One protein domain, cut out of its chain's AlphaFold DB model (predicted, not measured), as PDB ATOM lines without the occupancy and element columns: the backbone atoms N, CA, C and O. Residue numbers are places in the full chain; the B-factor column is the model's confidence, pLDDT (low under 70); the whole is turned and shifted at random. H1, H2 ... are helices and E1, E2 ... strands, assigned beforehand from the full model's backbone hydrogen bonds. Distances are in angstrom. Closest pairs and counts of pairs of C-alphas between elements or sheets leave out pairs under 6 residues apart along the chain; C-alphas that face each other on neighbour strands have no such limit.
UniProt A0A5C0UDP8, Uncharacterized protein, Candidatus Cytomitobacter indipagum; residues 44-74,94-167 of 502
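AT A GLANCE: This is residues 44 to 74 and 94 to 167 of the 502 residues of an uncharacterized protein of Candidatus Cytomitobacter indipagum (UniProt A0A5C0UDP8). A long, twisted ribbon of two antiparallel strands, E1 and E3, runs along a rod-like domain, with a different cluster at each end. At one end the short strand E2 joins beside E1 and helix H2 covers one face of the sheet, with little H1 near the tip; at the other end the short helices H3, H4 and H5 and their loops make a head, where both ends of the printed part lie. The printed part has 105 residues, with three named strands and five named helices in the order E1, H1, E2, H2, E3, H3, H4, H5; the sheet runs E2, E1, E3, all antiparallel, and the class is mixed, helices and strands. The whole is loose, with a radius of gyration of the C-alphas of 17.9 A and spans of 53 by 25 by 24 A.

IN THESE COORDINATES: E1, residues 50 to 62, begins at C-alpha 50 (-43.462, -9.775, 39.811) and is 34.2 A long. E3, residues 119 to 128, is 26.6 A long and bends by 52 degrees at residue 123. E2, residues 94 to 99, is 12.0 A long. H2, residues 101 to 113, is 18.2 A long and ends at C-alpha 113 (-4.158, -10.991, 30.814). The short helices are H1, residues 69 to 74; H3, residues 136 to 139; H4, residues 151 to 155; and H5, residues 157 to 160, which ends at C-alpha 160 (-44.172, -20.050, 31.241).

HOW THE PARTS SIT: E1 is the inner strand. E1 and E3 are antiparallel at 165 degrees, with N 55 and O 126 2.8 A apart and N 61 and O 120 3.0 A apart, within hydrogen-bond range. E2 and E1 are antiparallel at 139 degrees, with N 60 and O 96 at 2.8 A. H2 is on the sheet at a height over the sheet of 9.5 A, making two layers, a helix on one face of a sheet; its closest C-alphas to E1 are those of Asn 104 and Asn 58, 6.8 A apart. It lies over E1 and E3, and only just not over E2, on which 2 of its C-alphas fall. It runs along the strands, at 17 degrees to E1 on the local plane. E2, H2 and E3 form a split strand-helix-strand unit, two strands running the same way with E1 between them, and its crossover is right-handed. H1 and H3 are each on the sheet only just, with 5 pairs of C-alphas within 10 A, and only graze it. H3 and H4 touch, the C-alphas of Thr 139 and Ser 152 being closest at 4.8 A. H4 and H5 are close but not clearly touching, with Glu 153 and Leu 160 closest, their C-alphas 7.7 A apart; neither is on the sheet. H1 and H2 are apart. Every O i to N i+4 pair is within hydrogen-bond range in H1, H2 and H4; H3 and H5 are too short for one, and in each the one O i to N i+3 pair is out of range.

THE WHOLE: The C-alphas of Ser 46 and Gln 69 are the two farthest apart, 55.1 A, while those of Leu 44 and Leu 167, first and last printed, are 6.1 A apart. Residues 75 to 93 are not printed, and C-alphas 74 and 94 are 14.5 A apart across this cut, in the link from H1 to E2. The link from H3 to H4, with 11 residues, is long. The mean pLDDT of the printed part is 93.6, and no printed residue is under 70.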
ATOM      1  N   LEU A  44     -46.787 -13.290  37.657       98.38
ATOM      2  CA  LEU A  44     -47.288 -12.012  38.125       98.38
ATOM      3  C   LEU A  44     -48.447 -12.224  39.097       98.38
ATOM      4  O   LEU A  44     -49.189 -13.205  38.997       98.38
ATOM      5  N   ASP A  45     -48.601 -11.301  40.032       97.81
ATOM      6  CA  ASP A  45     -49.762 -11.234  40.910       97.81
ATOM      7  C   ASP A  45     -50.973 -10.597  40.184       97.81
ATOM      8  O   ASP A  45     -50.931 -10.285  38.986       97.81
ATOM      9  N   SER A  46     -52.073 -10.403  40.909       95.19
ATOM     10  CA  SER A  46     -53.323  -9.843  40.377       95.19
ATOM     11  C   SER A  46     -53.238  -8.368  39.967       95.19
ATOM     12  O   SER A  46     -54.133  -7.878  39.278       95.19
ATOM     13  N   LYS A  47     -52.192  -7.649  40.386       95.38
ATOM     14  CA  LYS A  47     -51.913  -6.248  40.041       95.38
ATOM     15  C   LYS A  47     -50.773  -6.108  39.027       95.38
ATOM     16  O   LYS A  47     -50.518  -5.002  38.565       95.38
ATOM     17  N   GLY A  48     -50.152  -7.218  38.623       96.56
ATOM     18  CA  GLY A  48     -49.036  -7.238  37.681       96.56
ATOM     19  C   GLY A  48     -47.658  -7.183  38.344       96.56
ATOM     20  O   GLY A  48     -46.663  -7.098  37.627       96.56
ATOM     21  N   GLU A  49     -47.585  -7.271  39.675       97.94
ATOM     22  CA  GLU A  49     -46.323  -7.311  40.415       97.94
ATOM     23  C   GLU A  49     -45.607  -8.646  40.210       97.94
ATOM     24  O   GLU A  49     -46.226  -9.708  40.111       97.94
ATOM     25  N   ILE A  50     -44.278  -8.607  40.150       98.38
ATOM     26  CA  ILE A  50     -43.462  -9.775  39.811       98.38
ATOM     27  C   ILE A  50     -43.312 -10.703  41.019       98.38
ATOM     28  O   ILE A  50     -42.588 -10.404  41.964       98.38
ATOM     29  N   LEU A  51     -43.895 -11.898  40.937       98.44
ATOM     30  CA  LEU A  51     -43.725 -12.967  41.927       98.44
ATOM     31  C   LEU A  51     -42.544 -13.889  41.602       98.44
ATOM     32  O   LEU A  51     -41.907 -14.431  42.508       98.44
ATOM     33  N   ALA A  52     -42.241 -14.071  40.315       98.50
ATOM     34  CA  ALA A  52     -41.043 -14.763  39.851       98.50
ATOM     35  C   ALA A  52     -40.631 -14.263  38.464       98.50
ATOM     36  O   ALA A  52     -41.481 -14.079  37.594       98.50
ATOM     37  N   PHE A  53     -39.331 -14.096  38.228       97.88
ATOM     38  CA  PHE A  53     -38.788 -13.708  36.924       97.88
ATOM     39  C   PHE A  53     -37.439 -14.371  36.655       97.88
ATOM     40  O   PHE A  53     -36.813 -14.936  37.548       97.88
ATOM     41  N   THR A  54     -36.988 -14.320  35.405       96.69
ATOM     42  CA  THR A  54     -35.700 -14.887  34.996       96.69
ATOM     43  C   THR A  54     -34.692 -13.766  34.784       96.69
ATOM     44  O   THR A  54     -34.863 -12.942  33.890       96.69
ATOM     45  N   ALA A  55     -33.641 -13.744  35.600       93.88
ATOM     46  CA  ALA A  55     -32.522 -12.827  35.454       93.88
ATOM     47  C   ALA A  55     -31.454 -13.428  34.534       93.88
ATOM     48  O   ALA A  55     -31.089 -14.601  34.657       93.88
ATOM     49  N   GLU A  56     -30.930 -12.608  33.632       91.81
ATOM     50  CA  GLU A  56     -29.722 -12.923  32.882       91.81
ATOM     51  C   GLU A  56     -28.497 -12.806  33.793       91.81
ATOM     52  O   GLU A  56     -28.364 -11.871  34.577       91.81
ATOM     53  N   THR A  57     -27.606 -13.785  33.702       91.75
ATOM     54  CA  THR A  57     -26.397 -13.905  34.518       91.75
ATOM     55  C   THR A  57     -25.245 -14.423  33.662       91.75
ATOM     56  O   THR A  57     -25.418 -14.776  32.495       91.75
ATOM     57  N   ASN A  58     -24.058 -14.503  34.250       92.38
ATOM     58  CA  ASN A  58     -22.904 -15.147  33.639       92.38
ATOM     59  C   ASN A  58     -22.491 -16.366  34.474       92.38
ATOM     60  O   ASN A  58     -22.653 -16.372  35.694       92.38
ATOM     61  N   SER A  59     -21.946 -17.390  33.825       92.81
ATOM     62  CA  SER A  59     -21.451 -18.609  34.472       92.81
ATOM     63  C   SER A  59     -20.136 -19.051  33.853       92.81
ATOM     64  O   SER A  59     -19.918 -18.922  32.649       92.81
ATOM     65  N   ILE A  60     -19.255 -19.598  34.682       93.19
ATOM     66  CA  ILE A  60     -17.928 -20.060  34.293       93.19
ATOM     67  C   ILE A  60     -17.983 -21.556  34.038       93.19
ATOM     68  O   ILE A  60     -18.457 -22.333  34.875       93.19
ATOM     69  N   TYR A  61     -17.425 -21.965  32.910       92.38
ATOM     70  CA  TYR A  61     -17.205 -23.360  32.576       92.38
ATOM     71  C   TYR A  61     -15.791 -23.551  32.038       92.38
ATOM     72  O   TYR A  61     -15.127 -22.597  31.620       92.38
ATOM     73  N   CYS A  62     -15.324 -24.793  32.042       92.50
ATOM     74  CA  CYS A  62     -14.099 -25.156  31.357       92.50
ATOM     75  C   CYS A  62     -14.341 -26.222  30.285       92.50
ATOM     76  O   CYS A  62     -15.314 -26.978  30.325       92.50
ATOM     77  N   ILE A  63     -13.432 -26.257  29.315       92.50
ATOM     78  CA  ILE A  63     -13.319 -27.272  28.275       92.50
ATOM     79  C   ILE A  63     -11.965 -27.964  28.501       92.50
ATOM     80  O   ILE A  63     -10.944 -27.483  27.998       92.50
ATOM     81  N   PRO A  64     -11.926 -29.050  29.298       91.69
ATOM     82  CA  PRO A  64     -10.678 -29.646  29.782       91.69
ATOM     83  C   PRO A  64      -9.664 -29.984  28.687       91.69
ATOM     84  O   PRO A  64      -8.477 -29.704  28.843       91.69
ATOM     85  N   ASN A  65     -10.127 -30.504  27.548       91.12
ATOM     86  CA  ASN A  65      -9.260 -30.877  26.428       91.12
ATOM     87  C   ASN A  65      -8.613 -29.684  25.688       91.12
ATOM     88  O   ASN A  65      -7.754 -29.889  24.834       91.12
ATOM     89  N   GLN A  66      -9.004 -28.446  26.006       90.94
ATOM     90  CA  GLN A  66      -8.417 -27.208  25.481       90.94
ATOM     91  C   GLN A  66      -7.578 -26.462  26.529       90.94
ATOM     92  O   GLN A  66      -7.028 -25.395  26.237       90.94
ATOM     93  N   MET A  67      -7.490 -26.982  27.755       91.00
ATOM     94  CA  MET A  67      -6.781 -26.322  28.845       91.00
ATOM     95  C   MET A  67      -5.272 -26.568  28.788       91.00
ATOM     96  O   MET A  67      -4.802 -27.681  28.564       91.00
ATOM     97  N   ASN A  68      -4.498 -25.516  29.057       87.94
ATOM     98  CA  ASN A  68      -3.067 -25.607  29.347       87.94
ATOM     99  C   ASN A  68      -2.825 -25.681  30.868       87.94
ATOM    100  O   ASN A  68      -3.748 -25.492  31.661       87.94
ATOM    101  N   GLN A  69      -1.574 -25.900  31.295       89.25
ATOM    102  CA  GLN A  69      -1.225 -25.935  32.727       89.25
ATOM    103  C   GLN A  69      -1.613 -24.638  33.462       89.25
ATOM    104  O   GLN A  69      -2.033 -24.683  34.614       89.25
ATOM    105  N   ILE A  70      -1.533 -23.489  32.780       91.06
ATOM    106  CA  ILE A  70      -1.977 -22.192  33.313       91.06
ATOM    107  C   ILE A  70      -3.478 -22.225  33.632       91.06
ATOM    108  O   ILE A  70      -3.874 -21.764  34.695       91.06
ATOM    109  N   GLY A  71      -4.304 -22.810  32.761       89.56
ATOM    110  CA  GLY A  71      -5.733 -23.008  33.003       89.56
ATOM    111  C   GLY A  71      -6.013 -23.889  34.211       89.56
ATOM    112  O   GLY A  71      -6.827 -23.515  35.052       89.56
ATOM    113  N   PHE A  72      -5.318 -25.020  34.350       90.69
ATOM    114  CA  PHE A  72      -5.492 -25.877  35.527       90.69
ATOM    115  C   PHE A  72      -5.109 -25.140  36.818       90.69
ATOM    116  O   PHE A  72      -5.875 -25.150  37.778       90.69
ATOM    117  N   ASN A  73      -3.998 -24.399  36.802       90.94
ATOM    118  CA  ASN A  73      -3.579 -23.576  37.937       90.94
ATOM    119  C   ASN A  73      -4.578 -22.443  38.238       90.94
ATOM    120  O   ASN A  73      -4.788 -22.111  39.402       90.94
ATOM    121  N   PHE A  74      -5.193 -21.850  37.209       91.75
ATOM    122  CA  PHE A  74      -6.202 -20.800  37.364       91.75
ATOM    123  C   PHE A  74      -7.480 -21.333  38.025       91.75
ATOM    124  O   PHE A  74      -8.014 -20.679  38.919       91.75
ATOM    125  N   TRP A  94     -19.026 -27.464  34.274       89.00
ATOM    126  CA  TRP A  94     -19.432 -26.259  35.009       89.00
ATOM    127  C   TRP A  94     -18.499 -26.024  36.195       89.00
ATOM    128  O   TRP A  94     -18.285 -26.929  36.999       89.00
ATOM    129  N   ILE A  95     -17.982 -24.802  36.323       91.25
ATOM    130  CA  ILE A  95     -17.070 -24.426  37.410       91.25
ATOM    131  C   ILE A  95     -17.807 -23.629  38.476       91.25
ATOM    132  O   ILE A  95     -17.784 -23.984  39.651       91.25
ATOM    133  N   LYS A  96     -18.488 -22.555  38.067       91.12
ATOM    134  CA  LYS A  96     -19.258 -21.695  38.969       91.12
ATOM    135  C   LYS A  96     -20.419 -21.074  38.208       91.12
ATOM    136  O   LYS A  96     -20.205 -20.510  37.137       91.12
ATOM    137  N   ARG A  97     -21.636 -21.175  38.746       89.06
ATOM    138  CA  ARG A  97     -22.838 -20.623  38.107       89.06
ATOM    139  C   ARG A  97     -23.256 -19.292  38.718       89.06
ATOM    140  O   ARG A  97     -23.081 -19.096  39.916       89.06
ATOM    141  N   HIS A  98     -23.851 -18.431  37.894       91.06
ATOM    142  CA  HIS A  98     -24.463 -17.157  38.278       91.06
ATOM    143  C   HIS A  98     -23.510 -16.244  39.065       91.06
ATOM    144  O   HIS A  98     -23.827 -15.806  40.172       91.06
ATOM    145  N   ILE A  99     -22.326 -15.996  38.501       92.38
ATOM    146  CA  ILE A  99     -21.336 -15.082  39.082       92.38
ATOM    147  C   ILE A  99     -21.844 -13.637  39.050       92.38
ATOM    148  O   ILE A  99     -22.637 -13.275  38.175       92.38
ATOM    149  N   SER A 100     -21.389 -12.817  40.003       92.31
ATOM    150  CA  SER A 100     -21.709 -11.384  40.013       92.31
ATOM    151  C   SER A 100     -21.051 -10.662  38.835       92.31
ATOM    152  O   SER A 100     -20.116 -11.179  38.219       92.31
ATOM    153  N   GLU A 101     -21.513  -9.450  38.518       91.06
ATOM    154  CA  GLU A 101     -20.914  -8.684  37.420       91.06
ATOM    155  C   GLU A 101     -19.467  -8.267  37.733       91.06
ATOM    156  O   GLU A 101     -18.599  -8.368  36.868       91.06
ATOM    157  N   ASP A 102     -19.160  -7.935  38.990       92.50
ATOM    158  CA  ASP A 102     -17.786  -7.655  39.423       92.50
ATOM    159  C   ASP A 102     -16.872  -8.877  39.244       92.50
ATOM    160  O   ASP A 102     -15.750  -8.766  38.736       92.50
ATOM    161  N   GLU A 103     -17.358 -10.071  39.609       92.88
ATOM    162  CA  GLU A 103     -16.637 -11.324  39.371       92.88
ATOM    163  C   GLU A 103     -16.464 -11.589  37.872       92.88
ATOM    164  O   GLU A 103     -15.378 -11.978  37.439       92.88
ATOM    165  N   ASN A 104     -17.499 -11.343  37.065       92.69
ATOM    166  CA  ASN A 104     -17.472 -11.502  35.612       92.69
ATOM    167  C   ASN A 104     -16.390 -10.631  34.968       92.69
ATOM    168  O   ASN A 104     -15.556 -11.139  34.215       92.69
ATOM    169  N   VAL A 105     -16.365  -9.335  35.292       94.12
ATOM    170  CA  VAL A 105     -15.374  -8.382  34.772       94.12
ATOM    171  C   VAL A 105     -13.964  -8.785  35.195       94.12
ATOM    172  O   VAL A 105     -13.064  -8.870  34.352       94.12
ATOM    173  N   LYS A 106     -13.768  -9.098  36.482       94.31
ATOM    174  CA  LYS A 106     -12.468  -9.516  37.017       94.31
ATOM    175  C   LYS A 106     -11.943 -10.765  36.307       94.31
ATOM    176  O   LYS A 106     -10.821 -10.766  35.804       94.31
ATOM    177  N   ILE A 107     -12.765 -11.807  36.208       93.38
ATOM    178  CA  ILE A 107     -12.359 -13.099  35.647       93.38
ATOM    179  C   ILE A 107     -12.115 -12.990  34.140       93.38
ATOM    180  O   ILE A 107     -11.136 -13.550  33.649       93.38
ATOM    181  N   LYS A 108     -12.925 -12.217  33.402       93.38
ATOM    182  CA  LYS A 108     -12.663 -11.925  31.978       93.38
ATOM    183  C   LYS A 108     -11.302 -11.266  31.777       93.38
ATOM    184  O   LYS A 108     -10.544 -11.684  30.898       93.38
ATOM    185  N   ASN A 109     -10.980 -10.262  32.590       93.81
ATOM    186  CA  ASN A 109      -9.704  -9.557  32.511       93.81
ATOM    187  C   ASN A 109      -8.527 -10.473  32.862       93.81
ATOM    188  O   ASN A 109      -7.536 -10.490  32.131       93.81
ATOM    189  N   ASP A 110      -8.654 -11.286  33.911       93.31
ATOM    190  CA  ASP A 110      -7.606 -12.220  34.324       93.31
ATOM    191  C   ASP A 110      -7.365 -13.328  33.288       93.31
ATOM    192  O   ASP A 110      -6.210 -13.662  33.004       93.31
ATOM    193  N   ILE A 111      -8.427 -13.866  32.672       91.56
ATOM    194  CA  ILE A 111      -8.326 -14.849  31.581       91.56
ATOM    195  C   ILE A 111      -7.553 -14.249  30.403       91.56
ATOM    196  O   ILE A 111      -6.624 -14.876  29.884       91.56
ATOM    197  N   LYS A 112      -7.892 -13.012  30.013       92.19
ATOM    198  CA  LYS A 112      -7.246 -12.306  28.899       92.19
ATOM    199  C   LYS A 112      -5.783 -11.975  29.204       92.19
ATOM    200  O   LYS A 112      -4.913 -12.264  28.386       92.19
ATOM    201  N   LYS A 113      -5.503 -11.408  30.382       93.31
ATOM    202  CA  LYS A 113      -4.158 -10.991  30.814       93.31
ATOM    203  C   LYS A 113      -3.198 -12.176  30.910       93.31
ATOM    204  O   LYS A 113      -2.083 -12.101  30.402       93.31
ATOM    205  N   ASN A 114      -3.641 -13.277  31.514       90.88
ATOM    206  CA  ASN A 114      -2.798 -14.450  31.756       90.88
ATOM    207  C   ASN A 114      -2.815 -15.462  30.596       90.88
ATOM    208  O   ASN A 114      -2.226 -16.536  30.715       90.88
ATOM    209  N   LYS A 115      -3.482 -15.140  29.473       90.75
ATOM    210  CA  LYS A 115      -3.626 -16.016  28.295       90.75
ATOM    211  C   LYS A 115      -4.131 -17.418  28.677       90.75
ATOM    212  O   LYS A 115      -3.630 -18.437  28.193       90.75
ATOM    213  N   VAL A 116      -5.112 -17.459  29.580       92.00
ATOM    214  CA  VAL A 116      -5.697 -18.699  30.101       92.00
ATOM    215  C   VAL A 116      -6.483 -19.390  28.987       92.00
ATOM    216  O   VAL A 116      -7.327 -18.766  28.350       92.00
ATOM    217  N   LYS A 117      -6.212 -20.678  28.739       92.31
ATOM    218  CA  LYS A 117      -6.925 -21.469  27.721       92.31
ATOM    219  C   LYS A 117      -7.906 -22.447  28.359       92.31
ATOM    220  O   LYS A 117      -7.625 -23.003  29.419       92.31
ATOM    221  N   GLY A 118      -9.033 -22.665  27.683       88.12
ATOM    222  CA  GLY A 118     -10.041 -23.657  28.059       88.12
ATOM    223  C   GLY A 118     -10.934 -23.272  29.242       88.12
ATOM    224  O   GLY A 118     -11.713 -24.110  29.668       88.12
ATOM    225  N   ILE A 119     -10.868 -22.040  29.761       92.31
ATOM    226  CA  ILE A 119     -11.832 -21.495  30.734       92.31
ATOM    227  C   ILE A 119     -12.586 -20.363  30.055       92.31
ATOM    228  O   ILE A 119     -11.972 -19.467  29.478       92.31
ATOM    229  N   LEU A 120     -13.910 -20.428  30.100       90.75
ATOM    230  CA  LEU A 120     -14.795 -19.541  29.363       90.75
ATOM    231  C   LEU A 120     -15.965 -19.116  30.244       90.75
ATOM    232  O   LEU A 120     -16.298 -19.763  31.240       90.75
ATOM    233  N   ILE A 121     -16.594 -18.017  29.847       90.44
ATOM    234  CA  ILE A 121     -17.811 -17.519  30.473       90.44
ATOM    235  C   ILE A 121     -18.936 -17.614  29.453       90.44
ATOM    236  O   ILE A 121     -18.802 -17.127  28.331       90.44
ATOM    237  N   ALA A 122     -20.033 -18.247  29.854       89.69
ATOM    238  CA  ALA A 122     -21.266 -18.311  29.089       89.69
ATOM    239  C   ALA A 122     -22.348 -17.468  29.762       89.69
ATOM    240  O   ALA A 122     -22.412 -17.376  30.990       89.69
ATOM    241  N   LYS A 123     -23.228 -16.910  28.931       88.69
ATOM    242  CA  LYS A 123     -24.508 -16.367  29.372       88.69
ATOM    243  C   LYS A 123     -25.337 -17.495  29.987       88.69
ATOM    244  O   LYS A 123     -25.427 -18.582  29.419       88.69
ATOM    245  N   ASP A 124     -25.912 -17.228  31.145       89.38
ATOM    246  CA  ASP A 124     -26.710 -18.165  31.927       89.38
ATOM    247  C   ASP A 124     -27.948 -17.443  32.468       89.38
ATOM    248  O   ASP A 124     -28.023 -16.215  32.464       89.38
ATOM    249  N   TYR A 125     -28.929 -18.184  32.959       90.88
ATOM    250  CA  TYR A 125     -30.190 -17.626  33.417       90.88
ATOM    251  C   TYR A 125     -30.550 -18.176  34.784       90.88
ATOM    252  O   TYR A 125     -30.539 -19.385  35.007       90.88
ATOM    253  N   LYS A 126     -30.898 -17.277  35.700       92.75
ATOM    254  CA  LYS A 126     -31.284 -17.622  37.062       92.75
ATOM    255  C   LYS A 126     -32.735 -17.249  37.297       92.75
ATOM    256  O   LYS A 126     -33.144 -16.124  37.024       92.75
ATOM    257  N   ARG A 127     -33.505 -18.177  37.861       96.25
ATOM    258  CA  ARG A 127     -34.853 -17.874  38.338       96.25
ATOM    259  C   ARG A 127     -34.780 -17.121  39.669       96.25
ATOM    260  O   ARG A 127     -34.103 -17.575  40.590       96.25
ATOM    261  N   ILE A 128     -35.454 -15.979  39.751       97.56
ATOM    262  CA  ILE A 128     -35.505 -15.098  40.918       97.56
ATOM    263  C   ILE A 128     -36.937 -15.049  41.448       97.56
ATOM    264  O   ILE A 128     -37.884 -14.867  40.686       97.56
ATOM    265  N   TYR A 129     -37.061 -15.180  42.765       97.94
ATOM    266  CA  TYR A 129     -38.294 -15.102  43.544       97.94
ATOM    267  C   TYR A 129     -38.151 -13.945  44.543       97.94
ATOM    268  O   TYR A 129     -37.555 -14.151  45.607       97.94
ATOM    269  N   PRO A 130     -38.636 -12.728  44.219       98.06
ATOM    270  CA  PRO A 130     -38.450 -11.544  45.068       98.06
ATOM    271  C   PRO A 130     -38.980 -11.724  46.494       98.06
ATOM    272  O   PRO A 130     -38.386 -11.237  47.450       98.06
ATOM    273  N   TYR A 131     -40.059 -12.493  46.635       97.56
ATOM    274  CA  TYR A 131     -40.779 -12.689  47.892       97.56
ATOM    275  C   TYR A 131     -40.412 -13.992  48.624       97.56
ATOM    276  O   TYR A 131     -40.945 -14.268  49.703       97.56
ATOM    277  N   SER A 132     -39.475 -14.774  48.071       95.69
ATOM    278  CA  SER A 132     -38.894 -15.986  48.666       95.69
ATOM    279  C   SER A 132     -39.933 -16.875  49.383       95.69
ATOM    280  O   SER A 132     -40.940 -17.268  48.789       95.69
ATOM    281  N   SER A 133     -39.722 -17.184  50.664       95.75
ATOM    282  CA  SER A 133     -40.585 -18.036  51.484       95.75
ATOM    283  C   SER A 133     -42.015 -17.521  51.660       95.75
ATOM    284  O   SER A 133     -42.894 -18.320  51.965       95.75
ATOM    285  N   SER A 134     -42.294 -16.230  51.457       96.94
ATOM    286  CA  SER A 134     -43.663 -15.720  51.635       96.94
ATOM    287  C   SER A 134     -44.625 -16.176  50.537       96.94
ATOM    288  O   SER A 134     -45.826 -16.286  50.775       96.94
ATOM    289  N   THR A 135     -44.103 -16.511  49.353       97.31
ATOM    290  CA  THR A 135     -44.887 -16.982  48.202       97.31
ATOM    291  C   THR A 135     -44.488 -18.379  47.739       97.31
ATOM    292  O   THR A 135     -45.101 -18.896  46.812       97.31
ATOM    293  N   SER A 136     -43.487 -19.010  48.357       96.81
ATOM    294  CA  SER A 136     -42.849 -20.241  47.870       96.81
ATOM    295  C   SER A 136     -43.807 -21.425  47.701       96.81
ATOM    296  O   SER A 136     -43.664 -22.198  46.757       96.81
ATOM    297  N   HIS A 137     -44.838 -21.554  48.543       96.75
ATOM    298  CA  HIS A 137     -45.889 -22.563  48.346       96.75
ATOM    299  C   HIS A 137     -46.739 -22.313  47.099       96.75
ATOM    300  O   HIS A 137     -47.239 -23.269  46.516       96.75
ATOM    301  N   ILE A 138     -46.920 -21.051  46.706       96.50
ATOM    302  CA  ILE A 138     -47.736 -20.639  45.560       96.50
ATOM    303  C   ILE A 138     -46.898 -20.639  44.281       96.50
ATOM    304  O   ILE A 138     -47.270 -21.276  43.293       96.50
ATOM    305  N   THR A 139     -45.761 -19.940  44.283       97.00
ATOM    306  CA  THR A 139     -44.861 -19.874  43.128       97.00
ATOM    307  C   THR A 139     -44.227 -21.234  42.887       97.00
ATOM    308  O   THR A 139     -44.223 -21.716  41.762       97.00
ATOM    309  N   GLY A 140     -43.773 -21.907  43.943       96.50
ATOM    310  CA  GLY A 140     -42.904 -23.068  43.840       96.50
ATOM    311  C   GLY A 140     -41.473 -22.663  43.503       96.50
ATOM    312  O   GLY A 140     -41.033 -21.558  43.829       96.50
ATOM    313  N   TYR A 141     -40.750 -23.572  42.852       96.94
ATOM    314  CA  TYR A 141     -39.366 -23.352  42.441       96.94
ATOM    315  C   TYR A 141     -39.040 -24.051  41.111       96.94
ATOM    316  O   TYR A 141     -39.795 -24.910  40.644       96.94
ATOM    317  N   CYS A 142     -37.885 -23.710  40.538       95.69
ATOM    318  CA  CYS A 142     -37.319 -24.320  39.336       95.69
ATOM    319  C   CYS A 142     -35.989 -25.006  39.653       95.69
ATOM    320  O   CYS A 142     -35.276 -24.596  40.570       95.69
ATOM    321  N   ASP A 143     -35.627 -26.012  38.860       91.69
ATOM    322  CA  ASP A 143     -34.260 -26.532  38.852       91.69
ATOM    323  C   ASP A 143     -33.281 -25.578  38.136       91.69
ATOM    324  O   ASP A 143     -33.649 -24.517  37.627       91.69
ATOM    325  N   GLN A 144     -32.006 -25.970  38.081       85.25
ATOM    326  CA  GLN A 144     -30.941 -25.190  37.435       85.25
ATOM    327  C   GLN A 144     -31.099 -25.042  35.909       85.25
ATOM    328  O   GLN A 144     -30.332 -24.308  35.286       85.25
ATOM    329  N   ASN A 145     -32.049 -25.758  35.307       86.25
ATOM    330  CA  ASN A 145     -32.384 -25.688  33.890       86.25
ATOM    331  C   ASN A 145     -33.699 -24.919  33.664       86.25
ATOM    332  O   ASN A 145     -34.278 -25.015  32.588       86.25
ATOM    333  N   LEU A 146     -34.175 -24.177  34.674       91.81
ATOM    334  CA  LEU A 146     -35.431 -23.423  34.663       91.81
ATOM    335  C   LEU A 146     -36.691 -24.290  34.493       91.81
ATOM    336  O   LEU A 146     -37.758 -23.762  34.186       91.81
ATOM    337  N   ASN A 147     -36.614 -25.602  34.738       92.88
ATOM    338  CA  ASN A 147     -37.815 -26.433  34.754       92.88
ATOM    339  C   ASN A 147     -38.486 -26.322  36.119       92.88
ATOM    340  O   ASN A 147     -37.878 -26.652  37.142       92.88
ATOM    341  N   GLY A 148     -39.752 -25.917  36.139       95.69
ATOM    342  CA  GLY A 148     -40.555 -25.852  37.349       95.69
ATOM    343  C   GLY A 148     -40.743 -27.225  37.990       95.69
ATOM    344  O   GLY A 148     -41.027 -28.206  37.299       95.69
ATOM    345  N   LYS A 149     -40.578 -27.293  39.314       95.81
ATOM    346  CA  LYS A 149     -40.642 -28.527  40.121       95.81
ATOM    347  C   LYS A 149     -41.733 -28.527  41.184       95.81
ATOM    348  O   LYS A 149     -42.058 -29.586  41.708       95.81
ATOM    349  N   SER A 150     -42.294 -27.367  41.512       95.38
ATOM    350  CA  SER A 150     -43.390 -27.236  42.477       95.38
ATOM    351  C   SER A 150     -44.282 -26.043  42.131       95.38
ATOM    352  O   SER A 150     -43.902 -25.225  41.294       95.38
ATOM    353  N   GLY A 151     -45.441 -25.941  42.786       94.88
ATOM    354  CA  GLY A 151     -46.340 -24.787  42.715       94.88
ATOM    355  C   GLY A 151     -46.727 -24.390  41.289       94.88
ATOM    356  O   GLY A 151     -46.887 -25.240  40.407       94.88
ATOM    357  N   SER A 152     -46.856 -23.082  41.077       96.50
ATOM    358  CA  SER A 152     -47.160 -22.473  39.779       96.50
ATOM    359  C   SER A 152     -46.071 -22.745  38.742       96.50
ATOM    360  O   SER A 152     -46.385 -22.952  37.573       96.50
ATOM    361  N   GLU A 153     -44.801 -22.809  39.156       97.25
ATOM    362  CA  GLU A 153     -43.700 -23.124  38.250       97.25
ATOM    363  C   GLU A 153     -43.908 -24.494  37.583       97.25
ATOM    364  O   GLU A 153     -43.815 -24.619  36.363       97.25
ATOM    365  N   LEU A 154     -44.233 -25.534  38.354       95.88
ATOM    366  CA  LEU A 154     -44.493 -26.862  37.789       95.88
ATOM    367  C   LEU A 154     -45.733 -26.867  36.896       95.88
ATOM    368  O   LEU A 154     -45.706 -27.398  35.787       95.88
ATOM    369  N   ALA A 155     -46.822 -26.292  37.392       95.56
ATOM    370  CA  ALA A 155     -48.123 -26.425  36.758       95.56
ATOM    371  C   ALA A 155     -48.264 -25.646  35.454       95.56
ATOM    372  O   ALA A 155     -48.979 -26.073  34.553       95.56
ATOM    373  N   PHE A 156     -47.560 -24.523  35.341       95.88
ATOM    374  CA  PHE A 156     -47.555 -23.699  34.143       95.88
ATOM    375  C   PHE A 156     -46.253 -23.838  33.358       95.88
ATOM    376  O   PHE A 156     -45.906 -22.924  32.621       95.88
ATOM    377  N   ASN A 157     -45.528 -24.956  33.481       94.88
ATOM    378  CA  ASN A 157     -44.242 -25.148  32.803       94.88
ATOM    379  C   ASN A 157     -44.294 -24.830  31.301       94.88
ATOM    380  O   ASN A 157     -43.475 -24.059  30.811       94.88
ATOM    381  N   GLU A 158     -45.283 -25.372  30.589       93.62
ATOM    382  CA  GLU A 158     -45.438 -25.129  29.150       93.62
ATOM    383  C   GLU A 158     -45.813 -23.679  28.840       93.62
ATOM    384  O   GLU A 158     -45.288 -23.087  27.895       93.62
ATOM    385  N   LYS A 159     -46.710 -23.093  29.642       94.44
ATOM    386  CA  LYS A 159     -47.158 -21.711  29.459       94.44
ATOM    387  C   LYS A 159     -46.021 -20.733  29.733       94.44
ATOM    388  O   LYS A 159     -45.777 -19.879  28.897       94.44
ATOM    389  N   LEU A 160     -45.280 -20.911  30.824       95.88
ATOM    390  CA  LEU A 160     -44.172 -20.050  31.241       95.88
ATOM    391  C   LEU A 160     -42.986 -20.071  30.276       95.88
ATOM    392  O   LEU A 160     -42.172 -19.158  30.318       95.88
ATOM    393  N   ASN A 161     -42.878 -21.045  29.375       92.88
ATOM    394  CA  ASN A 161     -41.880 -20.991  28.301       92.88
ATOM    395  C   ASN A 161     -42.285 -20.030  27.166       92.88
ATOM    396  O   ASN A 161     -41.430 -19.535  26.435       92.88
ATOM    397  N   LYS A 162     -43.580 -19.716  27.047       93.44
ATOM    398  CA  LYS A 162     -44.152 -18.919  25.952       93.44
ATOM    399  C   LYS A 162     -44.642 -17.549  26.415       93.44
ATOM    400  O   LYS A 162     -44.362 -16.548  25.761       93.44
ATOM    401  N   ASP A 163     -45.343 -17.501  27.543       95.31
ATOM    402  CA  ASP A 163     -46.072 -16.335  28.026       95.31
ATOM    403  C   ASP A 163     -46.107 -16.250  29.562       95.31
ATOM    404  O   ASP A 163     -45.810 -17.210  30.277       95.31
ATOM    405  N   LYS A 164     -46.468 -15.076  30.074       96.25
ATOM    406  CA  LYS A 164     -46.592 -14.789  31.501       96.25
ATOM    407  C   LYS A 164     -47.791 -15.513  32.113       96.25
ATOM    408  O   LYS A 164     -48.769 -15.860  31.446       96.25
ATOM    409  N   VAL A 165     -47.735 -15.716  33.424       96.50
ATOM    410  CA  VAL A 165     -48.851 -16.256  34.213       96.50
ATOM    411  C   VAL A 165     -49.303 -15.210  35.214       96.50
ATOM    412  O   VAL A 165     -48.490 -14.728  35.990       96.50
ATOM    413  N   HIS A 166     -50.600 -14.909  35.225       96.38
ATOM    414  CA  HIS A 166     -51.223 -14.036  36.217       96.38
ATOM    415  C   HIS A 166     -51.963 -14.871  37.262       96.38
ATOM    416  O   HIS A 166     -52.899 -15.611  36.933       96.38
ATOM    417  N   LEU A 167     -51.537 -14.743  38.515       96.94
ATOM    418  CA  LEU A 167     -52.193 -15.328  39.676       96.94
ATOM    419  C   LEU A 167     -53.214 -14.348  40.262       96.94
ATOM    420  O   LEU A 167     -53.126 -13.142  40.061       96.94
TER     421      LEU A 167